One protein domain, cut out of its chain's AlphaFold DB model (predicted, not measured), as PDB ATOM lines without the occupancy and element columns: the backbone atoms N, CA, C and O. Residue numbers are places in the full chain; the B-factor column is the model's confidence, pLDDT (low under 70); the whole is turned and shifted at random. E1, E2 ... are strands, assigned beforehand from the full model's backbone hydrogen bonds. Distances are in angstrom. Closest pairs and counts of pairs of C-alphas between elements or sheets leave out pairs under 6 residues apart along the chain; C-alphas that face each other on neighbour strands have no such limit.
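AT A GLANCE: This is residues 15 to 225 of the 252 residues of an uncharacterized protein of Bacillus sp. B-jedd (UniProt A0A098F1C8). The backbone is wound in stacked turns, a nearly straight solenoid shaped as a rod and flattened in cross-section. Each of E1 to E12 winds round the long axis of the rod, crossing it on one side, folding back sharply and returning on the other side, and the short strand E13 adds a part turn at the far end. The printed part has 211 residues with no named helix and thirteen named strands, E1 to E13 in order along the chain, which form one parallel sheet in that same order. The class is all strand; the whole is compact, with a radius of gyration of the C-alphas of 19.4 A, and spans 61 by 24 by 15 A.

IN THESE COORDINATES: E1, residues 15 to 27, begins with C-alpha 15 at (230.079, 255.388, 342.221), bends by 157 degrees at residue 24 and measures 10.6 A from first to last C-alpha. Then come E2, residues 30 to 44, E3, 47 to 61, E4, 64 to 78, E5, 81 to 95, E6, 98 to 112, E7, 115 to 129, E8, 132 to 146, E9, 149 to 163, E10, 166 to 180, E11, 183 to 197, and E12, 200 to 214. Each of these eleven has 15 residues, yet from first to last C-alpha they measure between 7.9 A in E7 and 8.6 A in E5. E7, for instance, bends by 172 degrees at residue 118, and its C-alpha 115 is at (228.318, 268.743, 316.674). E13, residues 217 to 223, measures 16.4 A and ends with C-alpha 223 at (234.398, 264.518, 284.042).

HOW THE PARTS SIT: The edge strands of the sheet are E1 and E13, and the others are inner strands. E1 and E2 are parallel at 12 degrees, with N 16 and O 32 within hydrogen-bond range at 2.9 A. From E2 and E3 to E11 and E12, neighbours are parallel at 1 to 3 degrees. In E6 and E7 the C-alphas of Ser 101 and Ser 118 face each other at 4.7 A, and N 101 and O 117 are 2.9 A apart, within hydrogen-bond range. E12 and E13 are parallel at 22 degrees, with N 223 and O 205 within hydrogen-bond range at 2.8 A. Strands three or more places from each other in the sheet are apart, for instance E1 and E4.

THE WHOLE: The two C-alphas farthest apart are those of Lys 15 and Asn 225, at 62.4 A. The sheet is twisted, its C-alphas lying up to 8.5 A off their best plane. The links between successive strands are tight, with two residues each. The printed part has no cut, its mean pLDDT is 91.4, and no printed residue is under 70.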
ATOM      1  N   LYS A  15     230.163 256.480 343.196       77.25
ATOM      2  CA  LYS A  15     230.079 255.388 342.221       77.25
ATOM      3  C   LYS A  15     228.732 254.672 342.341       77.25
ATOM      4  O   LYS A  15     228.412 254.192 343.418       77.25
ATOM      5  N   ASN A  16     228.041 254.492 341.220       78.50
ATOM      6  CA  ASN A  16     226.925 253.555 341.095       78.50
ATOM      7  C   ASN A  16     227.365 252.344 340.272       78.50
ATOM      8  O   ASN A  16     227.808 252.506 339.134       78.50
ATOM      9  N   SER A  17     227.256 251.140 340.836       81.88
ATOM     10  CA  SER A  17     227.556 249.882 340.147       81.88
ATOM     11  C   SER A  17     226.427 248.892 340.384       81.88
ATOM     12  O   SER A  17     226.270 248.400 341.495       81.88
ATOM     13  N   LEU A  18     225.635 248.610 339.349       80.88
ATOM     14  CA  LEU A  18     224.447 247.762 339.460       80.88
ATOM     15  C   LEU A  18     224.502 246.617 338.448       80.88
ATOM     16  O   LEU A  18     224.767 246.833 337.258       80.88
ATOM     17  N   LEU A  19     224.214 245.407 338.935       82.50
ATOM     18  CA  LEU A  19     224.175 244.174 338.157       82.50
ATOM     19  C   LEU A  19     222.891 243.398 338.463       82.50
ATOM     20  O   LEU A  19     222.832 242.671 339.446       82.50
ATOM     21  N   THR A  20     221.868 243.542 337.621       81.44
ATOM     22  CA  THR A  20     220.577 242.840 337.786       81.44
ATOM     23  C   THR A  20     219.891 242.581 336.452       81.44
ATOM     24  O   THR A  20     220.358 243.022 335.404       81.44
ATOM     25  N   ASN A  21     218.742 241.900 336.453       86.25
ATOM     26  CA  ASN A  21     217.965 241.689 335.231       86.25
ATOM     27  C   ASN A  21     217.345 242.990 334.687       86.25
ATOM     28  O   ASN A  21     217.284 243.190 333.471       86.25
ATOM     29  N   ARG A  22     216.936 243.901 335.582       90.25
ATOM     30  CA  ARG A  22     216.378 245.209 335.225       90.25
ATOM     31  C   ARG A  22     216.845 246.306 336.179       90.25
ATOM     32  O   ARG A  22     216.705 246.166 337.392       90.25
ATOM     33  N   ILE A  23     217.320 247.410 335.607       91.12
ATOM     34  CA  ILE A  23     217.732 248.615 336.334       91.12
ATOM     35  C   ILE A  23     216.895 249.799 335.859       91.12
ATOM     36  O   ILE A  23     216.894 250.104 334.666       91.12
ATOM     37  N   ASP A  24     216.264 250.491 336.802       93.19
ATOM     38  CA  ASP A  24     215.700 251.824 336.617       93.19
ATOM     39  C   ASP A  24     216.399 252.772 337.621       93.19
ATOM     40  O   ASP A  24     216.176 252.680 338.826       93.19
ATOM     41  N   LEU A  25     217.298 253.643 337.148       91.00
ATOM     42  CA  LEU A  25     218.099 254.543 337.996       91.00
ATOM     43  C   LEU A  25     217.804 256.008 337.662       91.00
ATOM     44  O   LEU A  25     217.951 256.433 336.514       91.00
ATOM     45  N   ASN A  26     217.446 256.787 338.679       92.69
ATOM     46  CA  ASN A  26     217.441 258.243 338.624       92.69
ATOM     47  C   ASN A  26     218.634 258.764 339.431       92.69
ATOM     48  O   ASN A  26     218.600 258.751 340.660       92.69
ATOM     49  N   ASP A  27     219.673 259.229 338.744       90.56
ATOM     50  CA  ASP A  27     220.876 259.790 339.354       90.56
ATOM     51  C   ASP A  27     220.865 261.319 339.239       90.56
ATOM     52  O   ASP A  27     220.660 261.897 338.166       90.56
ATOM     53  N   ARG A  28     221.045 262.013 340.366       89.94
ATOM     54  CA  ARG A  28     221.195 263.477 340.355       89.94
ATOM     55  C   ARG A  28     222.633 263.909 340.106       89.94
ATOM     56  O   ARG A  28     222.842 264.973 339.516       89.94
ATOM     57  N   ARG A  29     223.601 263.172 340.640       88.06
ATOM     58  CA  ARG A  29     225.013 263.517 340.536       88.06
ATOM     59  C   ARG A  29     225.867 262.306 340.860       88.06
ATOM     60  O   ARG A  29     225.960 261.913 342.021       88.06
ATOM     61  N   SER A  30     226.610 261.850 339.862       86.38
ATOM     62  CA  SER A  30     227.577 260.777 340.026       86.38
ATOM     63  C   SER A  30     228.901 261.091 339.345       86.38
ATOM     64  O   SER A  30     228.965 261.570 338.211       86.38
ATOM     65  N   LYS A  31     230.025 260.752 339.993       89.69
ATOM     66  CA  LYS A  31     231.308 260.747 339.265       89.69
ATOM     67  C   LYS A  31     231.339 259.592 338.266       89.69
ATOM     68  O   LYS A  31     231.792 259.769 337.133       89.69
ATOM     69  N   LYS A  32     230.874 258.405 338.662       92.19
ATOM     70  CA  LYS A  32     230.898 257.216 337.804       92.19
ATOM     71  C   LYS A  32     229.613 256.404 337.939       92.19
ATOM     72  O   LYS A  32     229.233 256.047 339.047       92.19
ATOM     73  N   ILE A  33     229.019 256.046 336.807       91.69
ATOM     74  CA  ILE A  33     227.871 255.143 336.720       91.69
ATOM     75  C   ILE A  33     228.268 253.948 335.846       91.69
ATOM     76  O   ILE A  33     228.672 254.124 334.694       91.69
ATOM     77  N   PHE A  34     228.145 252.739 336.387       93.81
ATOM     78  CA  PHE A  34     228.392 251.468 335.710       93.81
ATOM     79  C   PHE A  34     227.169 250.566 335.846       93.81
ATOM     80  O   PHE A  34     226.875 250.054 336.920       93.81
ATOM     81  N   LEU A  35     226.451 250.348 334.746       91.94
ATOM     82  CA  LEU A  35     225.226 249.547 334.756       91.94
ATOM     83  C   LEU A  35     225.376 248.355 333.821       91.94
ATOM     84  O   LEU A  35     225.690 248.520 332.635       91.94
ATOM     85  N   ARG A  36     225.114 247.153 334.335       92.75
ATOM     86  CA  ARG A  36     225.071 245.927 333.538       92.75
ATOM     87  C   ARG A  36     223.770 245.185 333.805       92.75
ATOM     88  O   ARG A  36     223.509 244.765 334.921       92.75
ATOM     89  N   SER A  37     222.939 245.031 332.778       91.19
ATOM     90  CA  SER A  37     221.610 244.432 332.948       91.19
ATOM     91  C   SER A  37     221.000 243.977 331.629       91.19
ATOM     92  O   SER A  37     221.489 244.367 330.576       91.19
ATOM     93  N   ASN A  38     219.907 243.215 331.619       91.31
ATOM     94  CA  ASN A  38     219.169 242.958 330.377       91.31
ATOM     95  C   ASN A  38     218.378 244.187 329.914       91.31
ATOM     96  O   ASN A  38     218.275 244.434 328.708       91.31
ATOM     97  N   ARG A  39     217.904 245.017 330.848       93.88
ATOM     98  CA  ARG A  39     217.245 246.289 330.537       93.88
ATOM     99  C   ARG A  39     217.699 247.388 331.488       93.88
ATOM    100  O   ARG A  39     217.591 247.233 332.698       93.88
ATOM    101  N   VAL A  40     218.132 248.513 330.925       95.69
ATOM    102  CA  VAL A  40     218.501 249.713 331.685       95.69
ATOM    103  C   VAL A  40     217.649 250.897 331.252       95.69
ATOM    104  O   VAL A  40     217.560 251.195 330.058       95.69
ATOM    105  N   VAL A  41     217.075 251.586 332.232       96.12
ATOM    106  CA  VAL A  41     216.572 252.952 332.109       96.12
ATOM    107  C   VAL A  41     217.380 253.827 333.065       96.12
ATOM    108  O   VAL A  41     217.413 253.562 334.262       96.12
ATOM    109  N   LEU A  42     218.065 254.837 332.533       94.88
ATOM    110  CA  LEU A  42     218.875 255.774 333.313       94.88
ATOM    111  C   LEU A  42     218.437 257.207 333.021       94.88
ATOM    112  O   LEU A  42     218.478 257.637 331.870       94.88
ATOM    113  N   ASN A  43     218.084 257.944 334.069       95.62
ATOM    114  CA  ASN A  43     217.954 259.393 334.034       95.62
ATOM    115  C   ASN A  43     219.094 259.995 334.859       95.62
ATOM    116  O   ASN A  43     219.038 259.957 336.085       95.62
ATOM    117  N   ASP A  44     220.113 260.538 334.196       93.19
ATOM    118  CA  ASP A  44     221.239 261.217 334.842       93.19
ATOM    119  C   ASP A  44     221.117 262.738 334.661       93.19
ATOM    120  O   ASP A  44     220.846 263.252 333.569       93.19
ATOM    121  N   ARG A  45     221.273 263.492 335.752       92.81
ATOM    122  CA  ARG A  45     221.357 264.957 335.686       92.81
ATOM    123  C   ARG A  45     222.791 265.452 335.511       92.81
ATOM    124  O   ARG A  45     222.960 266.550 334.977       92.81
ATOM    125  N   SER A  46     223.788 264.734 336.019       90.44
ATOM    126  CA  SER A  46     225.182 265.168 335.981       90.44
ATOM    127  C   SER A  46     226.144 264.014 336.273       90.44
ATOM    128  O   SER A  46     226.513 263.779 337.429       90.44
ATOM    129  N   GLY A  47     226.685 263.426 335.211       85.12
ATOM    130  CA  GLY A  47     227.719 262.402 335.258       85.12
ATOM    131  C   GLY A  47     229.107 262.932 334.888       85.12
ATOM    132  O   GLY A  47     229.261 263.827 334.059       85.12
ATOM    133  N   GLN A  48     230.188 262.357 335.424       89.94
ATOM    134  CA  GLN A  48     231.480 262.462 334.714       89.94
ATOM    135  C   GLN A  48     231.630 261.319 333.711       89.94
ATOM    136  O   GLN A  48     231.965 261.548 332.548       89.94
ATOM    137  N   LYS A  49     231.405 260.078 334.149       94.69
ATOM    138  CA  LYS A  49     231.569 258.883 333.316       94.69
ATOM    139  C   LYS A  49     230.369 257.957 333.474       94.69
ATOM    140  O   LYS A  49     230.210 257.345 334.526       94.69
ATOM    141  N   ILE A  50     229.603 257.793 332.404       95.50
ATOM    142  CA  ILE A  50     228.520 256.817 332.310       95.50
ATOM    143  C   ILE A  50     228.966 255.664 331.408       95.50
ATOM    144  O   ILE A  50     229.405 255.875 330.274       95.50
ATOM    145  N   SER A  51     228.836 254.435 331.900       96.75
ATOM    146  CA  SER A  51     229.085 253.212 331.145       96.75
ATOM    147  C   SER A  51     227.929 252.235 331.330       96.75
ATOM    148  O   SER A  51     227.695 251.741 332.431       96.75
ATOM    149  N   VAL A  52     227.210 251.934 330.248       95.69
ATOM    150  CA  VAL A  52     226.041 251.043 330.291       95.69
ATOM    151  C   VAL A  52     226.208 249.896 329.301       95.69
ATOM    152  O   VAL A  52     226.417 250.108 328.101       95.69
ATOM    153  N   ARG A  53     226.072 248.663 329.797       95.94
ATOM    154  CA  ARG A  53     226.048 247.441 328.989       95.94
ATOM    155  C   ARG A  53     224.733 246.709 329.208       95.94
ATOM    156  O   ARG A  53     224.499 246.168 330.283       95.94
ATOM    157  N   SER A  54     223.887 246.656 328.186       93.94
ATOM    158  CA  SER A  54     222.582 246.010 328.330       93.94
ATOM    159  C   SER A  54     221.977 245.535 327.022       93.94
ATOM    160  O   SER A  54     222.370 246.018 325.971       93.94
ATOM    161  N   TYR A  55     221.009 244.619 327.033       94.06
ATOM    162  CA  TYR A  55     220.304 244.242 325.803       94.06
ATOM    163  C   TYR A  55     219.430 245.397 325.270       94.06
ATOM    164  O   TYR A  55     219.412 245.630 324.059       94.06
ATOM    165  N   ARG A  56     218.787 246.175 326.155       95.94
ATOM    166  CA  ARG A  56     218.026 247.399 325.823       95.94
ATOM    167  C   ARG A  56     218.389 248.546 326.761       95.94
ATOM    168  O   ARG A  56     218.365 248.369 327.974       95.94
ATOM    169  N   ILE A  57     218.655 249.724 326.198       97.50
ATOM    170  CA  ILE A  57     219.011 250.928 326.960       97.50
ATOM    171  C   ILE A  57     218.107 252.088 326.564       97.50
ATOM    172  O   ILE A  57     218.032 252.434 325.384       97.50
ATOM    173  N   GLY A  58     217.474 252.696 327.566       97.56
ATOM    174  CA  GLY A  58     216.954 254.058 327.512       97.56
ATOM    175  C   GLY A  58     217.793 254.943 328.429       97.56
ATOM    176  O   GLY A  58     217.907 254.653 329.616       97.56
ATOM    177  N   LEU A  59     218.412 255.985 327.885       97.31
ATOM    178  CA  LEU A  59     219.259 256.897 328.648       97.31
ATOM    179  C   LEU A  59     218.828 258.335 328.367       97.31
ATOM    180  O   LEU A  59     218.809 258.758 327.213       97.31
ATOM    181  N   ASN A  60     218.527 259.077 329.426       97.50
ATOM    182  CA  ASN A  60     218.353 260.520 329.392       97.50
ATOM    183  C   ASN A  60     219.462 261.147 330.233       97.50
ATOM    184  O   ASN A  60     219.457 260.995 331.452       97.50
ATOM    185  N   ASP A  61     220.396 261.843 329.595       95.62
ATOM    186  CA  ASP A  61     221.458 262.575 330.280       95.62
ATOM    187  C   ASP A  61     221.304 264.080 330.057       95.62
ATOM    188  O   ASP A  61     221.009 264.559 328.956       95.62
ATOM    189  N   ARG A  62     221.480 264.857 331.126       95.62
ATOM    190  CA  ARG A  62     221.549 266.316 331.020       95.62
ATOM    191  C   ARG A  62     222.974 266.815 330.823       95.62
ATOM    192  O   ARG A  62     223.138 267.864 330.195       95.62
ATOM    193  N   ARG A  63     223.970 266.159 331.417       94.31
ATOM    194  CA  ARG A  63     225.355 266.619 331.352       94.31
ATOM    195  C   ARG A  63     226.311 265.490 331.698       94.31
ATOM    196  O   ARG A  63     226.407 265.113 332.862       94.31
ATOM    197  N   SER A  64     227.146 265.113 330.734       92.62
ATOM    198  CA  SER A  64     228.241 264.172 330.965       92.62
ATOM    199  C   SER A  64     229.561 264.588 330.352       92.62
ATOM    200  O   SER A  64     229.624 265.160 329.270       92.62
ATOM    201  N   GLN A  65     230.671 264.198 330.978       94.94
ATOM    202  CA  GLN A  65     231.957 264.257 330.272       94.94
ATOM    203  C   GLN A  65     232.094 263.098 329.280       94.94
ATOM    204  O   GLN A  65     232.560 263.280 328.153       94.94
ATOM    205  N   LYS A  66     231.680 261.890 329.668       97.06
ATOM    206  CA  LYS A  66     231.806 260.703 328.824       97.06
ATOM    207  C   LYS A  66     230.622 259.762 328.994       97.06
ATOM    208  O   LYS A  66     230.377 259.278 330.093       97.06
ATOM    209  N   ILE A  67     230.003 259.411 327.874       97.56
ATOM    210  CA  ILE A  67     228.978 258.377 327.765       97.56
ATOM    211  C   ILE A  67     229.532 257.241 326.901       97.56
ATOM    212  O   ILE A  67     230.003 257.460 325.783       97.56
ATOM    213  N   SER A  68     229.492 256.017 327.423       97.88
ATOM    214  CA  SER A  68     229.886 254.801 326.711       97.88
ATOM    215  C   SER A  68     228.788 253.753 326.815       97.88
ATOM    216  O   SER A  68     228.456 253.295 327.905       97.88
ATOM    217  N   VAL A  69     228.234 253.343 325.679       97.44
ATOM    218  CA  VAL A  69     227.064 252.462 325.644       97.44
ATOM    219  C   VAL A  69     227.301 251.268 324.723       97.44
ATOM    220  O   VAL A  69     227.702 251.425 323.567       97.44
ATOM    221  N   ARG A  70     227.006 250.059 325.218       97.06
ATOM    222  CA  ARG A  70     227.016 248.821 324.423       97.06
ATOM    223  C   ARG A  70     225.705 248.061 324.590       97.06
ATOM    224  O   ARG A  70     225.399 247.600 325.687       97.06
ATOM    225  N   SER A  71     224.948 247.901 323.503       95.19
ATOM    226  CA  SER A  71     223.627 247.264 323.570       95.19
ATOM    227  C   SER A  71     223.112 246.723 322.249       95.19
ATOM    228  O   SER A  71     223.646 247.072 321.211       95.19
ATOM    229  N   ASN A  72     222.041 245.933 322.234       95.12
ATOM    230  CA  ASN A  72     221.346 245.612 320.987       95.12
ATOM    231  C   ASN A  72     220.407 246.735 320.527       95.12
ATOM    232  O   ASN A  72     220.236 246.912 319.318       95.12
ATOM    233  N   ARG A  73     219.829 247.512 321.452       97.31
ATOM    234  CA  ARG A  73     218.992 248.678 321.129       97.31
ATOM    235  C   ARG A  73     219.273 249.825 322.096       97.31
ATOM    236  O   ARG A  73     219.141 249.645 323.304       97.31
ATOM    237  N   VAL A  74     219.598 250.995 321.553       98.00
ATOM    238  CA  VAL A  74     219.864 252.217 322.326       98.00
ATOM    239  C   VAL A  74     218.915 253.325 321.904       98.00
ATOM    240  O   VAL A  74     218.836 253.653 320.720       98.00
ATOM    241  N   VAL A  75     218.260 253.920 322.896       98.25
ATOM    242  CA  VAL A  75     217.629 255.236 322.821       98.25
ATOM    243  C   VAL A  75     218.391 256.140 323.785       98.25
ATOM    244  O   VAL A  75     218.419 255.867 324.985       98.25
ATOM    245  N   LEU A  76     219.049 257.167 323.256       97.81
ATOM    246  CA  LEU A  76     219.836 258.123 324.034       97.81
ATOM    247  C   LEU A  76     219.336 259.538 323.739       97.81
ATOM    248  O   LEU A  76     219.343 259.967 322.587       97.81
ATOM    249  N   ASN A  77     218.918 260.248 324.782       97.88
ATOM    250  CA  ASN A  77     218.671 261.681 324.748       97.88
ATOM    251  C   ASN A  77     219.739 262.361 325.604       97.88
ATOM    252  O   ASN A  77     219.739 262.202 326.823       97.88
ATOM    253  N   ASP A  78     220.635 263.111 324.973       96.12
ATOM    254  CA  ASP A  78     221.679 263.870 325.657       96.12
ATOM    255  C   ASP A  78     221.478 265.373 325.427       96.12
ATOM    256  O   ASP A  78     221.172 265.835 324.323       96.12
ATOM    257  N   ARG A  79     221.602 266.170 326.491       95.69
ATOM    258  CA  ARG A  79     221.609 267.633 326.360       95.69
ATOM    259  C   ARG A  79     223.010 268.186 326.152       95.69
ATOM    260  O   ARG A  79     223.130 269.257 325.553       95.69
ATOM    261  N   SER A  80     224.031 267.558 326.722       94.62
ATOM    262  CA  SER A  80     225.390 268.055 326.608       94.62
ATOM    263  C   SER A  80     226.396 267.004 327.031       94.62
ATOM    264  O   SER A  80     226.508 266.687 328.217       94.62
ATOM    265  N   SER A  81     227.286 266.649 326.110       93.31
ATOM    266  CA  SER A  81     228.454 265.862 326.474       93.31
ATOM    267  C   SER A  81     229.728 266.221 325.728       93.31
ATOM    268  O   SER A  81     229.740 266.765 324.623       93.31
ATOM    269  N   GLN A  82     230.871 265.916 326.343       95.06
ATOM    270  CA  GLN A  82     232.136 266.023 325.618       95.06
ATOM    271  C   GLN A  82     232.343 264.825 324.689       95.06
ATOM    272  O   GLN A  82     232.846 264.985 323.575       95.06
ATOM    273  N   LYS A  83     232.006 263.611 325.137       97.00
ATOM    274  CA  LYS A  83     232.278 262.381 324.387       97.00
ATOM    275  C   LYS A  83     231.125 261.389 324.490       97.00
ATOM    276  O   LYS A  83     230.848 260.887 325.576       97.00
ATOM    277  N   ILE A  84     230.576 261.007 323.342       97.50
ATOM    278  CA  ILE A  84     229.604 259.920 323.192       97.50
ATOM    279  C   ILE A  84     230.239 258.799 322.371       97.50
ATOM    280  O   ILE A  84     230.726 259.020 321.261       97.50
ATOM    281  N   SER A  85     230.206 257.579 322.900       97.94
ATOM    282  CA  SER A  85     230.568 256.364 322.170       97.94
ATOM    283  C   SER A  85     229.458 255.332 322.315       97.94
ATOM    284  O   SER A  85     229.166 254.885 323.425       97.94
ATOM    285  N   VAL A  86     228.838 254.940 321.202       97.50
ATOM    286  CA  VAL A  86     227.749 253.955 321.207       97.50
ATOM    287  C   VAL A  86     228.036 252.850 320.203       97.50
ATOM    288  O   VAL A  86     228.236 253.092 319.011       97.50
ATOM    289  N   ARG A  87     227.989 251.606 320.682       97.56
ATOM    290  CA  ARG A  87     228.013 250.408 319.842       97.56
ATOM    291  C   ARG A  87     226.709 249.646 320.022       97.56
ATOM    292  O   ARG A  87     226.457 249.100 321.097       97.56
ATOM    293  N   SER A  88     225.895 249.593 318.971       95.50
ATOM    294  CA  SER A  88     224.624 248.875 319.026       95.50
ATOM    295  C   SER A  88     224.182 248.285 317.700       95.50
ATOM    296  O   SER A  88     224.765 248.614 316.691       95.50
ATOM    297  N   ASN A  89     223.164 247.424 317.665       94.69
ATOM    298  CA  ASN A  89     222.539 247.038 316.396       94.69
ATOM    299  C   ASN A  89     221.563 248.113 315.902       94.69
ATOM    300  O   ASN A  89     221.372 248.262 314.693       94.69
ATOM    301  N   ARG A  90     220.940 248.865 316.821       97.19
ATOM    302  CA  ARG A  90     220.053 249.992 316.510       97.19
ATOM    303  C   ARG A  90     220.320 251.139 317.472       97.19
ATOM    304  O   ARG A  90     220.247 250.947 318.684       97.19
ATOM    305  N   ILE A  91     220.589 252.318 316.923       97.94
ATOM    306  CA  ILE A  91     220.817 253.544 317.687       97.94
ATOM    307  C   ILE A  91     219.784 254.575 317.253       97.94
ATOM    308  O   ILE A  91     219.670 254.860 316.061       97.94
ATOM    309  N   PHE A  92     219.083 255.136 318.230       97.75
ATOM    310  CA  PHE A  92     218.366 256.395 318.114       97.75
ATOM    311  C   PHE A  92     218.997 257.380 319.103       97.75
ATOM    312  O   PHE A  92     218.960 257.146 320.312       97.75
ATOM    313  N   LEU A  93     219.641 258.423 318.581       96.94
ATOM    314  CA  LEU A  93     220.313 259.451 319.370       96.94
ATOM    315  C   LEU A  93     219.694 260.813 319.065       96.94
ATOM    316  O   LEU A  93     219.711 261.253 317.918       96.94
ATOM    317  N   ASN A  94     219.200 261.478 320.104       97.19
ATOM    318  CA  ASN A  94     218.922 262.904 320.084       97.19
ATOM    319  C   ASN A  94     219.961 263.601 320.957       97.19
ATOM    320  O   ASN A  94     219.969 263.410 322.174       97.19
ATOM    321  N   ASP A  95     220.812 264.411 320.347       93.62
ATOM    322  CA  ASP A  95     221.815 265.194 321.054       93.62
ATOM    323  C   ASP A  95     221.601 266.687 320.790       93.62
ATOM    324  O   ASP A  95     221.285 267.120 319.681       93.62
ATOM    325  N   ARG A  96     221.720 267.508 321.834       93.69
ATOM    326  CA  ARG A  96     221.723 268.964 321.656       93.69
ATOM    327  C   ARG A  96     223.126 269.500 321.414       93.69
ATOM    328  O   ARG A  96     223.242 270.525 320.737       93.69
ATOM    329  N   ARG A  97     224.149 268.932 322.056       92.25
ATOM    330  CA  ARG A  97     225.520 269.450 322.026       92.25
ATOM    331  C   ARG A  97     226.512 268.336 322.344       92.25
ATOM    332  O   ARG A  97     226.684 267.998 323.516       92.25
ATOM    333  N   SER A  98     227.307 267.941 321.352       91.06
ATOM    334  CA  SER A  98     228.497 267.123 321.593       91.06
ATOM    335  C   SER A  98     229.770 267.675 320.972       91.06
ATOM    336  O   SER A  98     229.813 268.240 319.873       91.06
ATOM    337  N   GLN A  99     230.880 267.476 321.688       92.06
ATOM    338  CA  GLN A  99     232.200 267.738 321.115       92.06
ATOM    339  C   GLN A  99     232.683 266.574 320.242       92.06
ATOM    340  O   GLN A  99     233.329 266.785 319.213       92.06
ATOM    341  N   LYS A 100     232.439 265.332 320.664       94.75
ATOM    342  CA  LYS A 100     232.844 264.138 319.921       94.75
ATOM    343  C   LYS A 100     231.777 263.058 320.038       94.75
ATOM    344  O   LYS A 100     231.528 262.574 321.141       94.75
ATOM    345  N   SER A 101     231.241 262.612 318.911       94.38
ATOM    346  CA  SER A 101     230.349 261.459 318.839       94.38
ATOM    347  C   SER A 101     230.938 260.374 317.931       94.38
ATOM    348  O   SER A 101     231.520 260.643 316.875       94.38
ATOM    349  N   SER A 102     230.842 259.123 318.374       96.81
ATOM    350  CA  SER A 102     231.238 257.943 317.605       96.81
ATOM    351  C   SER A 102     230.163 256.875 317.735       96.81
ATOM    352  O   SER A 102     229.953 256.327 318.821       96.81
ATOM    353  N   LEU A 103     229.464 256.589 316.637       96.88
ATOM    354  CA  LEU A 103     228.373 255.617 316.610       96.88
ATOM    355  C   LEU A 103     228.698 254.492 315.629       96.88
ATOM    356  O   LEU A 103     228.955 254.723 314.444       96.88
ATOM    357  N   ARG A 104     228.628 253.250 316.114       96.25
ATOM    358  CA  ARG A 104     228.768 252.047 315.288       96.25
ATOM    359  C   ARG A 104     227.529 251.176 315.418       96.25
ATOM    360  O   ARG A 104     227.256 250.674 316.510       96.25
ATOM    361  N   SER A 105     226.806 250.974 314.315       94.06
ATOM    362  CA  SER A 105     225.561 250.198 314.343       94.06
ATOM    363  C   SER A 105     225.114 249.621 313.011       94.06
ATOM    364  O   SER A 105     225.627 250.021 311.985       94.06
ATOM    365  N   ASN A 106     224.130 248.723 312.971       93.75
ATOM    366  CA  ASN A 106     223.482 248.357 311.702       93.75
ATOM    367  C   ASN A 106     222.518 249.451 311.227       93.75
ATOM    368  O   ASN A 106     222.404 249.690 310.025       93.75
ATOM    369  N   ARG A 107     221.863 250.145 312.164       95.69
ATOM    370  CA  ARG A 107     220.996 251.293 311.879       95.69
ATOM    371  C   ARG A 107     221.264 252.428 312.860       95.69
ATOM    372  O   ARG A 107     221.245 252.205 314.074       95.69
ATOM    373  N   VAL A 108     221.494 253.625 312.339       96.19
ATOM    374  CA  VAL A 108     221.636 254.858 313.121       96.19
ATOM    375  C   VAL A 108     220.573 255.844 312.674       96.19
ATOM    376  O   VAL A 108     220.430 256.100 311.482       96.19
ATOM    377  N   VAL A 109     219.861 256.400 313.645       94.31
ATOM    378  CA  VAL A 109     219.107 257.641 313.505       94.31
ATOM    379  C   VAL A 109     219.717 258.625 314.493       94.31
ATOM    380  O   VAL A 109     219.783 258.331 315.687       94.31
ATOM    381  N   LEU A 110     220.212 259.745 313.984       94.19
ATOM    382  CA  LEU A 110     220.839 260.801 314.762       94.19
ATOM    383  C   LEU A 110     220.144 262.124 314.446       94.19
ATOM    384  O   LEU A 110     220.114 262.543 313.293       94.19
ATOM    385  N   ASN A 111     219.619 262.773 315.478       95.00
ATOM    386  CA  ASN A 111     219.231 264.172 315.434       95.00
ATOM    387  C   ASN A 111     220.200 264.942 316.326       95.00
ATOM    388  O   ASN A 111     220.182 264.763 317.546       95.00
ATOM    389  N   ASP A 112     221.044 265.772 315.726       90.88
ATOM    390  CA  ASP A 112     221.994 266.609 316.452       90.88
ATOM    391  C   ASP A 112     221.692 268.084 316.187       90.88
ATOM    392  O   ASP A 112     221.357 268.487 315.073       90.88
ATOM    393  N   ARG A 113     221.766 268.915 317.225       89.75
ATOM    394  CA  ARG A 113     221.678 270.366 317.036       89.75
ATOM    395  C   ARG A 113     223.045 270.992 316.802       89.75
ATOM    396  O   ARG A 113     223.111 272.013 316.119       89.75
ATOM    397  N   ARG A 114     224.095 270.496 317.461       88.44
ATOM    398  CA  ARG A 114     225.434 271.094 317.410       88.44
ATOM    399  C   ARG A 114     226.496 270.042 317.677       88.44
ATOM    400  O   ARG A 114     226.759 269.698 318.832       88.44
ATOM    401  N   SER A 115     227.215 269.692 316.619       89.19
ATOM    402  CA  SER A 115     228.318 268.743 316.674       89.19
ATOM    403  C   SER A 115     229.651 269.395 316.304       89.19
ATOM    404  O   SER A 115     229.770 270.183 315.361       89.19
ATOM    405  N   GLN A 116     230.714 269.083 317.048       89.56
ATOM    406  CA  GLN A 116     232.075 269.474 316.646       89.56
ATOM    407  C   GLN A 116     232.739 268.395 315.786       89.56
ATOM    408  O   GLN A 116     233.374 268.704 314.774       89.56
ATOM    409  N   LYS A 117     232.638 267.129 316.201       92.62
ATOM    410  CA  LYS A 117     233.188 265.977 315.482       92.62
ATOM    411  C   LYS A 117     232.249 264.785 315.617       92.62
ATOM    412  O   LYS A 117     232.110 264.260 316.718       92.62
ATOM    413  N   SER A 118     231.720 264.307 314.499       92.12
ATOM    414  CA  SER A 118     230.852 263.129 314.460       92.12
ATOM    415  C   SER A 118     231.408 262.070 313.516       92.12
ATOM    416  O   SER A 118     231.803 262.368 312.389       92.12
ATOM    417  N   SER A 119     231.467 260.823 313.979       95.12
ATOM    418  CA  SER A 119     231.881 259.669 313.178       95.12
ATOM    419  C   SER A 119     230.822 258.580 313.239       95.12
ATOM    420  O   SER A 119     230.515 258.058 314.313       95.12
ATOM    421  N   LEU A 120     230.258 258.236 312.085       95.06
ATOM    422  CA  LEU A 120     229.178 257.265 311.967       95.06
ATOM    423  C   LEU A 120     229.606 256.115 311.060       95.06
ATOM    424  O   LEU A 120     229.939 256.317 309.892       95.06
ATOM    425  N   ARG A 121     229.541 254.885 311.575       94.81
ATOM    426  CA  ARG A 121     229.737 253.671 310.777       94.81
ATOM    427  C   ARG A 121     228.517 252.774 310.890       94.81
ATOM    428  O   ARG A 121     228.283 252.184 311.949       94.81
ATOM    429  N   SER A 122     227.746 252.657 309.810       92.75
ATOM    430  CA  SER A 122     226.516 251.866 309.849       92.75
ATOM    431  C   SER A 122     226.041 251.325 308.517       92.75
ATOM    432  O   SER A 122     226.374 251.903 307.506       92.75
ATOM    433  N   ASN A 123     225.206 250.287 308.459       92.75
ATOM    434  CA  ASN A 123     224.599 249.890 307.179       92.75
ATOM    435  C   ASN A 123     223.584 250.928 306.686       92.75
ATOM    436  O   ASN A 123     223.478 251.148 305.480       92.75
ATOM    437  N   ARG A 124     222.859 251.585 307.600       95.12
ATOM    438  CA  ARG A 124     221.915 252.662 307.278       95.12
ATOM    439  C   ARG A 124     222.054 253.808 308.271       95.12
ATOM    440  O   ARG A 124     221.922 253.585 309.475       95.12
ATOM    441  N   VAL A 125     222.255 255.017 307.761       95.00
ATOM    442  CA  VAL A 125     222.313 256.248 308.559       95.00
ATOM    443  C   VAL A 125     221.204 257.199 308.128       95.00
ATOM    444  O   VAL A 125     221.073 257.501 306.942       95.00
ATOM    445  N   VAL A 126     220.439 257.668 309.111       94.25
ATOM    446  CA  VAL A 126     219.580 258.851 309.026       94.25
ATOM    447  C   VAL A 126     220.196 259.899 309.945       94.25
ATOM    448  O   VAL A 126     220.316 259.651 311.145       94.25
ATOM    449  N   LEU A 127     220.631 261.024 309.383       92.56
ATOM    450  CA  LEU A 127     221.207 262.135 310.136       92.56
ATOM    451  C   LEU A 127     220.447 263.418 309.807       92.56
ATOM    452  O   LEU A 127     220.383 263.807 308.644       92.56
ATOM    453  N   ASN A 128     219.919 264.067 310.839       93.12
ATOM    454  CA  ASN A 128     219.481 265.453 310.787       93.12
ATOM    455  C   ASN A 128     220.415 266.274 311.685       93.12
ATOM    456  O   ASN A 128     220.387 266.099 312.905       93.12
ATOM    457  N   ASP A 129     221.252 267.128 311.096       89.12
ATOM    458  CA  ASP A 129     222.139 268.040 311.833       89.12
ATOM    459  C   ASP A 129     221.743 269.494 311.549       89.12
ATOM    460  O   ASP A 129     221.441 269.877 310.417       89.12
ATOM    461  N   LEU A 130     221.702 270.331 312.585       85.31
ATOM    462  CA  LEU A 130     221.517 271.770 312.395       85.31
ATOM    463  C   LEU A 130     222.846 272.496 312.166       85.31
ATOM    464  O   LEU A 130     222.863 273.553 311.529       85.31
ATOM    465  N   SER A 131     223.940 272.009 312.752       86.00
ATOM    466  CA  SER A 131     225.231 272.689 312.705       86.00
ATOM    467  C   SER A 131     226.368 271.745 313.089       86.00
ATOM    468  O   SER A 131     226.680 271.583 314.275       86.00
ATOM    469  N   GLY A 132     227.088 271.251 312.084       84.75
ATOM    470  CA  GLY A 132     228.246 270.380 312.264       84.75
ATOM    471  C   GLY A 132     229.566 271.031 311.852       84.75
ATOM    472  O   GLY A 132     229.723 271.535 310.742       84.75
ATOM    473  N   ARG A 133     230.606 270.980 312.695       88.12
ATOM    474  CA  ARG A 133     231.948 271.388 312.225       88.12
ATOM    475  C   ARG A 133     232.594 270.318 311.358       88.12
ATOM    476  O   ARG A 133     233.156 270.626 310.308       88.12
ATOM    477  N   LYS A 134     232.587 269.066 311.811       90.56
ATOM    478  CA  LYS A 134     233.204 267.954 311.084       90.56
ATOM    479  C   LYS A 134     232.369 266.697 311.248       90.56
ATOM    480  O   LYS A 134     232.246 266.207 312.368       90.56
ATOM    481  N   TYR A 135     231.906 266.117 310.149       90.25
ATOM    482  CA  TYR A 135     231.347 264.769 310.177       90.25
ATOM    483  C   TYR A 135     231.947 263.855 309.116       90.25
ATOM    484  O   TYR A 135     232.325 264.273 308.022       90.25
ATOM    485  N   SER A 136     232.044 262.583 309.491       93.81
ATOM    486  CA  SER A 136     232.441 261.480 308.629       93.81
ATOM    487  C   SER A 136     231.416 260.364 308.752       93.81
ATOM    488  O   SER A 136     231.126 259.904 309.861       93.81
ATOM    489  N   VAL A 137     230.859 259.930 307.625       94.50
ATOM    490  CA  VAL A 137     229.885 258.836 307.590       94.50
ATOM    491  C   VAL A 137     230.340 257.785 306.596       94.50
ATOM    492  O   VAL A 137     230.550 258.072 305.420       94.50
ATOM    493  N   ARG A 138     230.424 256.539 307.065       95.06
ATOM    494  CA  ARG A 138     230.630 255.364 306.218       95.06
ATOM    495  C   ARG A 138     229.436 254.432 306.336       95.06
ATOM    496  O   ARG A 138     229.192 253.874 307.412       95.06
ATOM    497  N   SER A 139     228.693 254.265 305.243       93.81
ATOM    498  CA  SER A 139     227.462 253.475 305.259       93.81
ATOM    499  C   SER A 139     227.113 252.782 303.951       93.81
ATOM    500  O   SER A 139     227.681 253.122 302.934       93.81
ATOM    501  N   ASN A 140     226.150 251.858 303.915       93.31
ATOM    502  CA  ASN A 140     225.596 251.390 302.634       93.31
ATOM    503  C   ASN A 140     224.525 252.351 302.101       93.31
ATOM    504  O   ASN A 140     224.377 252.490 300.887       93.31
ATOM    505  N   ARG A 141     223.794 253.026 302.996       94.44
ATOM    506  CA  ARG A 141     222.838 254.073 302.636       94.44
ATOM    507  C   ARG A 141     222.910 255.224 303.630       94.44
ATOM    508  O   ARG A 141     222.684 255.023 304.824       94.44
ATOM    509  N   VAL A 142     223.149 256.420 303.108       95.12
ATOM    510  CA  VAL A 142     223.097 257.680 303.848       95.12
ATOM    511  C   VAL A 142     221.932 258.506 303.325       95.12
ATOM    512  O   VAL A 142     221.819 258.708 302.120       95.12
ATOM    513  N   VAL A 143     221.088 258.976 304.236       94.06
ATOM    514  CA  VAL A 143     220.204 260.121 304.006       94.06
ATOM    515  C   VAL A 143     220.594 261.171 305.041       94.06
ATOM    516  O   VAL A 143     220.560 260.881 306.241       94.06
ATOM    517  N   LEU A 144     221.031 262.339 304.581       91.94
ATOM    518  CA  LEU A 144     221.542 263.412 305.427       91.94
ATOM    519  C   LEU A 144     220.808 264.711 305.118       91.94
ATOM    520  O   LEU A 144     220.831 265.168 303.980       91.94
ATOM    521  N   ASN A 145     220.195 265.295 306.141       93.38
ATOM    522  CA  ASN A 145     219.662 266.647 306.091       93.38
ATOM    523  C   ASN A 145     220.515 267.519 307.005       93.38
ATOM    524  O   ASN A 145     220.558 267.291 308.217       93.38
ATOM    525  N   ASP A 146     221.194 268.501 306.430       89.69
ATOM    526  CA  ASP A 146     222.075 269.395 307.163       89.69
ATOM    527  C   ASP A 146     221.729 270.848 306.867       89.69
ATOM    528  O   ASP A 146     221.444 271.248 305.738       89.69
ATOM    529  N   ARG A 147     221.689 271.661 307.919       90.50
ATOM    530  CA  ARG A 147     221.485 273.098 307.758       90.50
ATOM    531  C   ARG A 147     222.804 273.832 307.566       90.50
ATOM    532  O   ARG A 147     222.793 274.887 306.932       90.50
ATOM    533  N   SER A 148     223.887 273.359 308.174       89.00
ATOM    534  CA  SER A 148     225.184 273.995 307.994       89.00
ATOM    535  C   SER A 148     226.334 273.097 308.418       89.00
ATOM    536  O   SER A 148     226.398 272.651 309.568       89.00
ATOM    537  N   SER A 149     227.328 272.966 307.539       89.19
ATOM    538  CA  SER A 149     228.580 272.314 307.897       89.19
ATOM    539  C   SER A 149     229.853 272.954 307.376       89.19
ATOM    540  O   SER A 149     229.934 273.542 306.298       89.19
ATOM    541  N   GLN A 150     230.920 272.819 308.167       90.75
ATOM    542  CA  GLN A 150     232.248 273.248 307.724       90.75
ATOM    543  C   GLN A 150     232.950 272.160 306.907       90.75
ATOM    544  O   GLN A 150     233.569 272.452 305.885       90.75
ATOM    545  N   LYS A 151     232.916 270.905 307.368       91.38
ATOM    546  CA  LYS A 151     233.558 269.783 306.676       91.38
ATOM    547  C   LYS A 151     232.720 268.517 306.771       91.38
ATOM    548  O   LYS A 151     232.485 268.015 307.869       91.38
ATOM    549  N   SER A 152     232.401 267.951 305.619       91.94
ATOM    550  CA  SER A 152     231.674 266.698 305.495       91.94
ATOM    551  C   SER A 152     232.395 265.708 304.589       91.94
ATOM    552  O   SER A 152     232.923 266.060 303.534       91.94
ATOM    553  N   SER A 153     232.443 264.451 305.028       94.50
ATOM    554  CA  SER A 153     232.943 263.329 304.234       94.50
ATOM    555  C   SER A 153     231.954 262.176 304.310       94.50
ATOM    556  O   SER A 153     231.720 261.628 305.391       94.50
ATOM    557  N   LEU A 154     231.357 261.817 303.177       95.00
ATOM    558  CA  LEU A 154     230.388 260.728 303.090       95.00
ATOM    559  C   LEU A 154     230.897 259.667 302.116       95.00
ATOM    560  O   LEU A 154     231.186 259.952 300.952       95.00
ATOM    561  N   GLN A 155     230.963 258.428 302.593       95.25
ATOM    562  CA  GLN A 155     231.304 257.260 301.794       95.25
ATOM    563  C   GLN A 155     230.160 256.251 301.870       95.25
ATOM    564  O   GLN A 155     229.869 255.716 302.947       95.25
ATOM    565  N   SER A 156     229.496 255.991 300.741       93.75
ATOM    566  CA  SER A 156     228.373 255.055 300.730       93.75
ATOM    567  C   SER A 156     228.089 254.377 299.403       93.75
ATOM    568  O   SER A 156     228.603 254.801 298.391       93.75
ATOM    569  N   ASN A 157     227.230 253.356 299.356       93.56
ATOM    570  CA  ASN A 157     226.706 252.891 298.067       93.56
ATOM    571  C   ASN A 157     225.657 253.872 297.532       93.56
ATOM    572  O   ASN A 157     225.599 254.114 296.327       93.56
ATOM    573  N   ARG A 158     224.839 254.450 298.421       94.19
ATOM    574  CA  ARG A 158     223.854 255.484 298.083       94.19
ATOM    575  C   ARG A 158     223.909 256.631 299.081       94.19
ATOM    576  O   ARG A 158     223.788 256.389 300.283       94.19
ATOM    577  N   ILE A 159     224.034 257.850 298.576       95.56
ATOM    578  CA  ILE A 159     223.974 259.081 299.362       95.56
ATOM    579  C   ILE A 159     222.803 259.905 298.845       95.56
ATOM    580  O   ILE A 159     222.750 260.214 297.661       95.56
ATOM    581  N   ASN A 160     221.899 260.262 299.746       93.12
ATOM    582  CA  ASN A 160     220.959 261.353 299.558       93.12
ATOM    583  C   ASN A 160     221.355 262.462 300.537       93.12
ATOM    584  O   ASN A 160     221.437 262.213 301.744       93.12
ATOM    585  N   LEU A 161     221.674 263.638 300.012       91.50
ATOM    586  CA  LEU A 161     222.118 264.790 300.782       91.50
ATOM    587  C   LEU A 161     221.218 265.980 300.475       91.50
ATOM    588  O   LEU A 161     221.045 266.348 299.317       91.50
ATOM    589  N   ASN A 162     220.718 266.613 301.525       92.81
ATOM    590  CA  ASN A 162     220.060 267.902 301.450       92.81
ATOM    591  C   ASN A 162     220.788 268.864 302.391       92.81
ATOM    592  O   ASN A 162     220.609 268.776 303.610       92.81
ATOM    593  N   ASP A 163     221.643 269.728 301.841       89.06
ATOM    594  CA  ASP A 163     222.443 270.668 302.627       89.06
ATOM    595  C   ASP A 163     222.117 272.128 302.291       89.06
ATOM    596  O   ASP A 163     222.194 272.601 301.153       89.06
ATOM    597  N   ARG A 164     221.782 272.919 303.308       90.44
ATOM    598  CA  ARG A 164     221.559 274.354 303.103       90.44
ATOM    599  C   ARG A 164     222.874 275.114 302.919       90.44
ATOM    600  O   ARG A 164     222.901 276.083 302.149       90.44
ATOM    601  N   SER A 165     223.943 274.732 303.615       88.56
ATOM    602  CA  SER A 165     225.241 275.385 303.452       88.56
ATOM    603  C   SER A 165     226.425 274.516 303.877       88.56
ATOM    604  O   SER A 165     226.611 274.218 305.053       88.56
ATOM    605  N   SER A 166     227.333 274.247 302.936       88.75
ATOM    606  CA  SER A 166     228.622 273.607 303.233       88.75
ATOM    607  C   SER A 166     229.828 274.451 302.829       88.75
ATOM    608  O   SER A 166     229.890 275.062 301.759       88.75
ATOM    609  N   GLN A 167     230.869 274.449 303.665       90.50
ATOM    610  CA  GLN A 167     232.173 274.985 303.253       90.50
ATOM    611  C   GLN A 167     232.979 273.953 302.458       90.50
ATOM    612  O   GLN A 167     233.564 274.279 301.424       90.50
ATOM    613  N   LYS A 168     233.056 272.707 302.936       91.25
ATOM    614  CA  LYS A 168     233.789 271.629 302.265       91.25
ATOM    615  C   LYS A 168     233.021 270.321 302.356       91.25
ATOM    616  O   LYS A 168     232.849 269.809 303.459       91.25
ATOM    617  N   SER A 169     232.661 269.752 301.215       90.88
ATOM    618  CA  SER A 169     232.005 268.446 301.136       90.88
ATOM    619  C   SER A 169     232.728 267.511 300.169       90.88
ATOM    620  O   SER A 169     233.156 267.903 299.080       90.88
ATOM    621  N   SER A 170     232.913 266.265 300.602       93.50
ATOM    622  CA  SER A 170     233.528 265.190 299.825       93.50
ATOM    623  C   SER A 170     232.629 263.968 299.852       93.50
ATOM    624  O   SER A 170     232.371 263.407 300.917       93.50
ATOM    625  N   LEU A 171     232.174 263.541 298.680       93.69
ATOM    626  CA  LEU A 171     231.174 262.493 298.542       93.69
ATOM    627  C   LEU A 171     231.682 261.411 297.603       93.69
ATOM    628  O   LEU A 171     232.052 261.687 296.461       93.69
ATOM    629  N   GLN A 172     231.676 260.172 298.082       94.25
ATOM    630  CA  GLN A 172     232.069 259.013 297.298       94.25
ATOM    631  C   GLN A 172     230.986 257.946 297.378       94.25
ATOM    632  O   GLN A 172     230.726 257.401 298.456       94.25
ATOM    633  N   SER A 173     230.368 257.631 296.239       93.44
ATOM    634  CA  SER A 173     229.348 256.585 296.198       93.44
ATOM    635  C   SER A 173     229.109 255.950 294.840       93.44
ATOM    636  O   SER A 173     229.677 256.375 293.847       93.44
ATOM    637  N   ASN A 174     228.234 254.945 294.768       92.88
ATOM    638  CA  ASN A 174     227.726 254.490 293.473       92.88
ATOM    639  C   ASN A 174     226.646 255.446 292.952       92.88
ATOM    640  O   ASN A 174     226.627 255.750 291.759       92.88
ATOM    641  N   ARG A 175     225.760 255.927 293.837       91.94
ATOM    642  CA  ARG A 175     224.704 256.895 293.512       91.94
ATOM    643  C   ARG A 175     224.658 258.043 294.515       91.94
ATOM    644  O   ARG A 175     224.531 257.791 295.716       91.94
ATOM    645  N   ASN A 176     224.698 259.266 293.999       91.12
ATOM    646  CA  ASN A 176     224.486 260.494 294.759       91.12
ATOM    647  C   ASN A 176     223.242 261.218 294.255       91.12
ATOM    648  O   ASN A 176     223.163 261.497 293.062       91.12
ATOM    649  N   ASP A 177     222.361 261.582 295.177       92.50
ATOM    650  CA  ASP A 177     221.274 262.532 294.963       92.50
ATOM    651  C   ASP A 177     221.523 263.707 295.913       92.50
ATOM    652  O   ASP A 177     221.391 263.551 297.129       92.50
ATOM    653  N   LEU A 178     221.977 264.847 295.388       90.06
ATOM    654  CA  LEU A 178     222.317 266.015 296.204       90.06
ATOM    655  C   LEU A 178     221.417 267.197 295.867       90.06
ATOM    656  O   LEU A 178     221.209 267.516 294.695       90.06
ATOM    657  N   ASN A 179     220.952 267.879 296.905       90.94
ATOM    658  CA  ASN A 179     220.227 269.130 296.802       90.94
ATOM    659  C   ASN A 179     220.857 270.143 297.757       90.94
ATOM    660  O   ASN A 179     220.619 270.087 298.963       90.94
ATOM    661  N   ASP A 180     221.658 271.058 297.215       86.25
ATOM    662  CA  ASP A 180     222.407 272.009 298.025       86.25
ATOM    663  C   ASP A 180     222.062 273.459 297.672       86.25
ATOM    664  O   ASP A 180     222.132 273.917 296.526       86.25
ATOM    665  N   ARG A 181     221.760 274.254 298.701       88.69
ATOM    666  CA  ARG A 181     221.479 275.685 298.508       88.69
ATOM    667  C   ARG A 181     222.754 276.512 298.363       88.69
ATOM    668  O   ARG A 181     222.751 277.522 297.658       88.69
ATOM    669  N   SER A 182     223.836 276.135 299.044       85.69
ATOM    670  CA  SER A 182     225.107 276.854 298.943       85.69
ATOM    671  C   SER A 182     226.319 275.992 299.302       85.69
ATOM    672  O   SER A 182     226.326 275.318 300.326       85.69
ATOM    673  N   GLY A 183     227.372 276.051 298.482       84.00
ATOM    674  CA  GLY A 183     228.627 275.334 298.718       84.00
ATOM    675  C   GLY A 183     229.867 276.157 298.359       84.00
ATOM    676  O   GLY A 183     229.895 276.840 297.335       84.00
ATOM    677  N   GLN A 184     230.931 276.100 299.167       86.44
ATOM    678  CA  GLN A 184     232.212 276.724 298.785       86.44
ATOM    679  C   GLN A 184     233.116 275.773 297.993       86.44
ATOM    680  O   GLN A 184     233.612 276.141 296.929       86.44
ATOM    681  N   LYS A 185     233.370 274.565 298.502       88.06
ATOM    682  CA  LYS A 185     234.209 273.566 297.827       88.06
ATOM    683  C   LYS A 185     233.559 272.193 297.898       88.06
ATOM    684  O   LYS A 185     233.409 271.649 298.990       88.06
ATOM    685  N   ARG A 186     233.255 271.612 296.741       88.94
ATOM    686  CA  ARG A 186     232.676 270.273 296.645       88.94
ATOM    687  C   ARG A 186     233.500 269.353 295.758       88.94
ATOM    688  O   ARG A 186     233.948 269.753 294.686       88.94
ATOM    689  N   SER A 187     233.642 268.110 296.206       91.62
ATOM    690  CA  SER A 187     234.137 266.991 295.411       91.62
ATOM    691  C   SER A 187     233.122 265.853 295.445       91.62
ATOM    692  O   SER A 187     232.770 265.368 296.524       91.62
ATOM    693  N   VAL A 188     232.645 265.429 294.276       90.81
ATOM    694  CA  VAL A 188     231.722 264.299 294.135       90.81
ATOM    695  C   VAL A 188     232.323 263.280 293.184       90.81
ATOM    696  O   VAL A 188     232.650 263.592 292.038       90.81
ATOM    697  N   ARG A 189     232.427 262.037 293.649       92.69
ATOM    698  CA  ARG A 189     232.833 260.895 292.836       92.69
ATOM    699  C   ARG A 189     231.753 259.829 292.874       92.69
ATOM    700  O   ARG A 189     231.431 259.330 293.956       92.69
ATOM    701  N   SER A 190     231.223 259.456 291.710       90.81
ATOM    702  CA  SER A 190     230.259 258.360 291.650       90.81
ATOM    703  C   SER A 190     230.158 257.631 290.324       90.81
ATOM    704  O   SER A 190     230.834 257.979 289.370       90.81
ATOM    705  N   ILE A 191     229.303 256.612 290.253       89.38
ATOM    706  CA  ILE A 191     228.864 256.062 288.966       89.38
ATOM    707  C   ILE A 191     227.767 256.966 288.391       89.38
ATOM    708  O   ILE A 191     227.841 257.363 287.230       89.38
ATOM    709  N   ARG A 192     226.782 257.339 289.218       89.25
ATOM    710  CA  ARG A 192     225.687 258.241 288.848       89.25
ATOM    711  C   ARG A 192     225.511 259.346 289.883       89.25
ATOM    712  O   ARG A 192     225.379 259.057 291.072       89.25
ATOM    713  N   SER A 193     225.451 260.588 289.417       87.88
ATOM    714  CA  SER A 193     225.148 261.751 290.254       87.88
ATOM    715  C   SER A 193     223.979 262.542 289.691       87.88
ATOM    716  O   SER A 193     224.010 262.909 288.519       87.88
ATOM    717  N   PHE A 194     223.008 262.828 290.552       89.31
ATOM    718  CA  PHE A 194     222.013 263.873 290.372       89.31
ATOM    719  C   PHE A 194     222.328 265.020 291.333       89.31
ATOM    720  O   PHE A 194     222.512 264.796 292.532       89.31
ATOM    721  N   LEU A 195     222.442 266.234 290.802       86.00
ATOM    722  CA  LEU A 195     222.913 267.404 291.535       86.00
ATOM    723  C   LEU A 195     222.013 268.593 291.247       86.00
ATOM    724  O   LEU A 195     221.903 269.015 290.099       86.00
ATOM    725  N   ASN A 196     221.422 269.153 292.296       88.31
ATOM    726  CA  ASN A 196     220.658 270.386 292.225       88.31
ATOM    727  C   ASN A 196     221.301 271.447 293.125       88.31
ATOM    728  O   ASN A 196     221.130 271.417 294.344       88.31
ATOM    729  N   ASP A 197     222.044 272.372 292.519       82.94
ATOM    730  CA  ASP A 197     222.800 273.414 293.211       82.94
ATOM    731  C   ASP A 197     222.246 274.810 292.908       82.94
ATOM    732  O   ASP A 197     222.072 275.217 291.759       82.94
ATOM    733  N   HIS A 198     222.015 275.606 293.953       84.19
ATOM    734  CA  HIS A 198     221.642 277.016 293.763       84.19
ATOM    735  C   HIS A 198     222.852 277.944 293.645       84.19
ATOM    736  O   HIS A 198     222.806 278.930 292.907       84.19
ATOM    737  N   ARG A 199     223.909 277.689 294.426       83.31
ATOM    738  CA  ARG A 199     225.123 278.509 294.427       83.31
ATOM    739  C   ARG A 199     226.345 277.689 294.807       83.31
ATOM    740  O   ARG A 199     226.420 277.199 295.935       83.31
ATOM    741  N   SER A 200     227.356 277.653 293.946       82.31
ATOM    742  CA  SER A 200     228.644 277.042 294.283       82.31
ATOM    743  C   SER A 200     229.842 277.929 293.911       82.31
ATOM    744  O   SER A 200     229.802 278.722 292.970       82.31
ATOM    745  N   GLN A 201     230.930 277.867 294.686       85.38
ATOM    746  CA  GLN A 201     232.175 278.555 294.307       85.38
ATOM    747  C   GLN A 201     233.127 277.647 293.523       85.38
ATOM    748  O   GLN A 201     233.697 278.084 292.524       85.38
ATOM    749  N   LYS A 202     233.345 276.417 293.993       85.50
ATOM    750  CA  LYS A 202     234.206 275.424 293.344       85.50
ATOM    751  C   LYS A 202     233.575 274.041 293.466       85.50
ATOM    752  O   LYS A 202     233.462 273.525 294.581       85.50
ATOM    753  N   SER A 203     233.244 273.423 292.342       85.12
ATOM    754  CA  SER A 203     232.751 272.045 292.285       85.12
ATOM    755  C   SER A 203     233.605 271.197 291.340       85.12
ATOM    756  O   SER A 203     234.000 271.628 290.258       85.12
ATOM    757  N   SER A 204     233.935 269.984 291.780       89.12
ATOM    758  CA  SER A 204     234.575 268.953 290.963       89.12
ATOM    759  C   SER A 204     233.721 267.696 291.004       89.12
ATOM    760  O   SER A 204     233.446 267.162 292.082       89.12
ATOM    761  N   LEU A 205     233.279 267.251 289.833       88.31
ATOM    762  CA  LEU A 205     232.328 266.163 289.677       88.31
ATOM    763  C   LEU A 205     232.909 265.133 288.715       88.31
ATOM    764  O   LEU A 205     233.187 265.431 287.554       88.31
ATOM    765  N   ARG A 206     233.081 263.903 289.198       89.56
ATOM    766  CA  ARG A 206     233.564 262.776 288.399       89.56
ATOM    767  C   ARG A 206     232.566 261.633 288.475       89.56
ATOM    768  O   ARG A 206     232.535 260.931 289.488       89.56
ATOM    769  N   SER A 207     231.783 261.442 287.414       86.81
ATOM    770  CA  SER A 207     230.832 260.328 287.340       86.81
ATOM    771  C   SER A 207     230.585 259.821 285.933       86.81
ATOM    772  O   SER A 207     230.595 260.609 284.997       86.81
ATOM    773  N   ASN A 208     230.275 258.530 285.774       88.00
ATOM    774  CA  ASN A 208     229.940 257.965 284.458       88.00
ATOM    775  C   ASN A 208     228.715 258.649 283.841       88.00
ATOM    776  O   ASN A 208     228.697 258.856 282.633       88.00
ATOM    777  N   ARG A 209     227.739 259.023 284.678       84.88
ATOM    778  CA  ARG A 209     226.581 259.842 284.312       84.88
ATOM    779  C   ARG A 209     226.386 260.981 285.309       84.88
ATOM    780  O   ARG A 209     226.391 260.741 286.523       84.88
ATOM    781  N   ILE A 210     226.196 262.189 284.790       85.94
ATOM    782  CA  ILE A 210     225.933 263.399 285.572       85.94
ATOM    783  C   ILE A 210     224.645 264.039 285.060       85.94
ATOM    784  O   ILE A 210     224.565 264.399 283.891       85.94
ATOM    785  N   ASP A 211     223.683 264.209 285.962       86.44
ATOM    786  CA  ASP A 211     222.497 265.035 285.770       86.44
ATOM    787  C   ASP A 211     222.672 266.261 286.703       86.44
ATOM    788  O   ASP A 211     222.540 266.138 287.923       86.44
ATOM    789  N   LEU A 212     223.080 267.415 286.157       84.94
ATOM    790  CA  LEU A 212     223.417 268.629 286.922       84.94
ATOM    791  C   LEU A 212     222.464 269.776 286.572       84.94
ATOM    792  O   LEU A 212     222.416 270.214 285.427       84.94
ATOM    793  N   ASN A 213     221.790 270.306 287.588       85.88
ATOM    794  CA  ASN A 213     221.088 271.579 287.548       85.88
ATOM    795  C   ASN A 213     221.795 272.554 288.495       85.88
ATOM    796  O   ASN A 213     221.676 272.432 289.712       85.88
ATOM    797  N   ASP A 214     222.565 273.490 287.945       80.81
ATOM    798  CA  ASP A 214     223.314 274.472 288.727       80.81
ATOM    799  C   ASP A 214     222.983 275.889 288.267       80.81
ATOM    800  O   ASP A 214     223.257 276.270 287.129       80.81
ATOM    801  N   ARG A 215     222.390 276.682 289.165       83.50
ATOM    802  CA  ARG A 215     221.947 278.042 288.832       83.50
ATOM    803  C   ARG A 215     223.094 279.041 288.768       83.50
ATOM    804  O   ARG A 215     223.038 279.978 287.975       83.50
ATOM    805  N   ARG A 216     224.078 278.937 289.668       79.25
ATOM    806  CA  ARG A 216     225.124 279.960 289.831       79.25
ATOM    807  C   ARG A 216     226.409 279.351 290.361       79.25
ATOM    808  O   ARG A 216     226.577 279.181 291.571       79.25
ATOM    809  N   SER A 217     227.376 279.195 289.467       80.12
ATOM    810  CA  SER A 217     228.701 278.710 289.829       80.12
ATOM    811  C   SER A 217     229.837 279.565 289.314       80.12
ATOM    812  O   SER A 217     229.809 280.057 288.192       80.12
ATOM    813  N   ARG A 218     230.868 279.721 290.155       82.50
ATOM    814  CA  ARG A 218     232.106 280.413 289.762       82.50
ATOM    815  C   ARG A 218     233.062 279.503 288.991       82.50
ATOM    816  O   ARG A 218     233.655 279.950 288.020       82.50
ATOM    817  N   LYS A 219     233.267 278.261 289.450       84.31
ATOM    818  CA  LYS A 219     234.152 277.271 288.808       84.31
ATOM    819  C   LYS A 219     233.575 275.864 288.954       84.31
ATOM    820  O   LYS A 219     233.404 275.397 290.080       84.31
ATOM    821  N   ILE A 220     233.348 275.191 287.827       83.75
ATOM    822  CA  ILE A 220     232.893 273.798 287.758       83.75
ATOM    823  C   ILE A 220     233.897 273.000 286.923       83.75
ATOM    824  O   ILE A 220     234.286 273.431 285.842       83.75
ATOM    825  N   SER A 221     234.292 271.827 287.413       86.56
ATOM    826  CA  SER A 221     235.011 270.808 286.647       86.56
ATOM    827  C   SER A 221     234.160 269.541 286.577       86.56
ATOM    828  O   SER A 221     233.842 268.953 287.614       86.56
ATOM    829  N   LEU A 222     233.788 269.129 285.363       85.88
ATOM    830  CA  LEU A 222     233.011 267.918 285.099       85.88
ATOM    831  C   LEU A 222     233.876 266.907 284.350       85.88
ATOM    832  O   LEU A 222     234.497 267.242 283.345       85.88
ATOM    833  N   ARG A 223     233.872 265.653 284.802       85.00
ATOM    834  CA  ARG A 223     234.398 264.518 284.042       85.00
ATOM    835  C   ARG A 223     233.347 263.422 283.996       85.00
ATOM    836  O   ARG A 223     233.035 262.823 285.030       85.00
ATOM    837  N   SER A 224     232.829 263.159 282.801       81.12
ATOM    838  CA  SER A 224     231.826 262.128 282.574       81.12
ATOM    839  C   SER A 224     232.027 261.387 281.268       81.12
ATOM    840  O   SER A 224     232.618 261.925 280.339       81.12
ATOM    841  N   ASN A 225     231.497 260.166 281.222       76.31
ATOM    842  CA  ASN A 225     231.432 259.369 280.005       76.31
ATOM    843  C   ASN A 225     230.114 259.629 279.238       76.31
ATOM    844  O   ASN A 225     230.033 259.289 278.065       76.31
TER     845      ASN A 225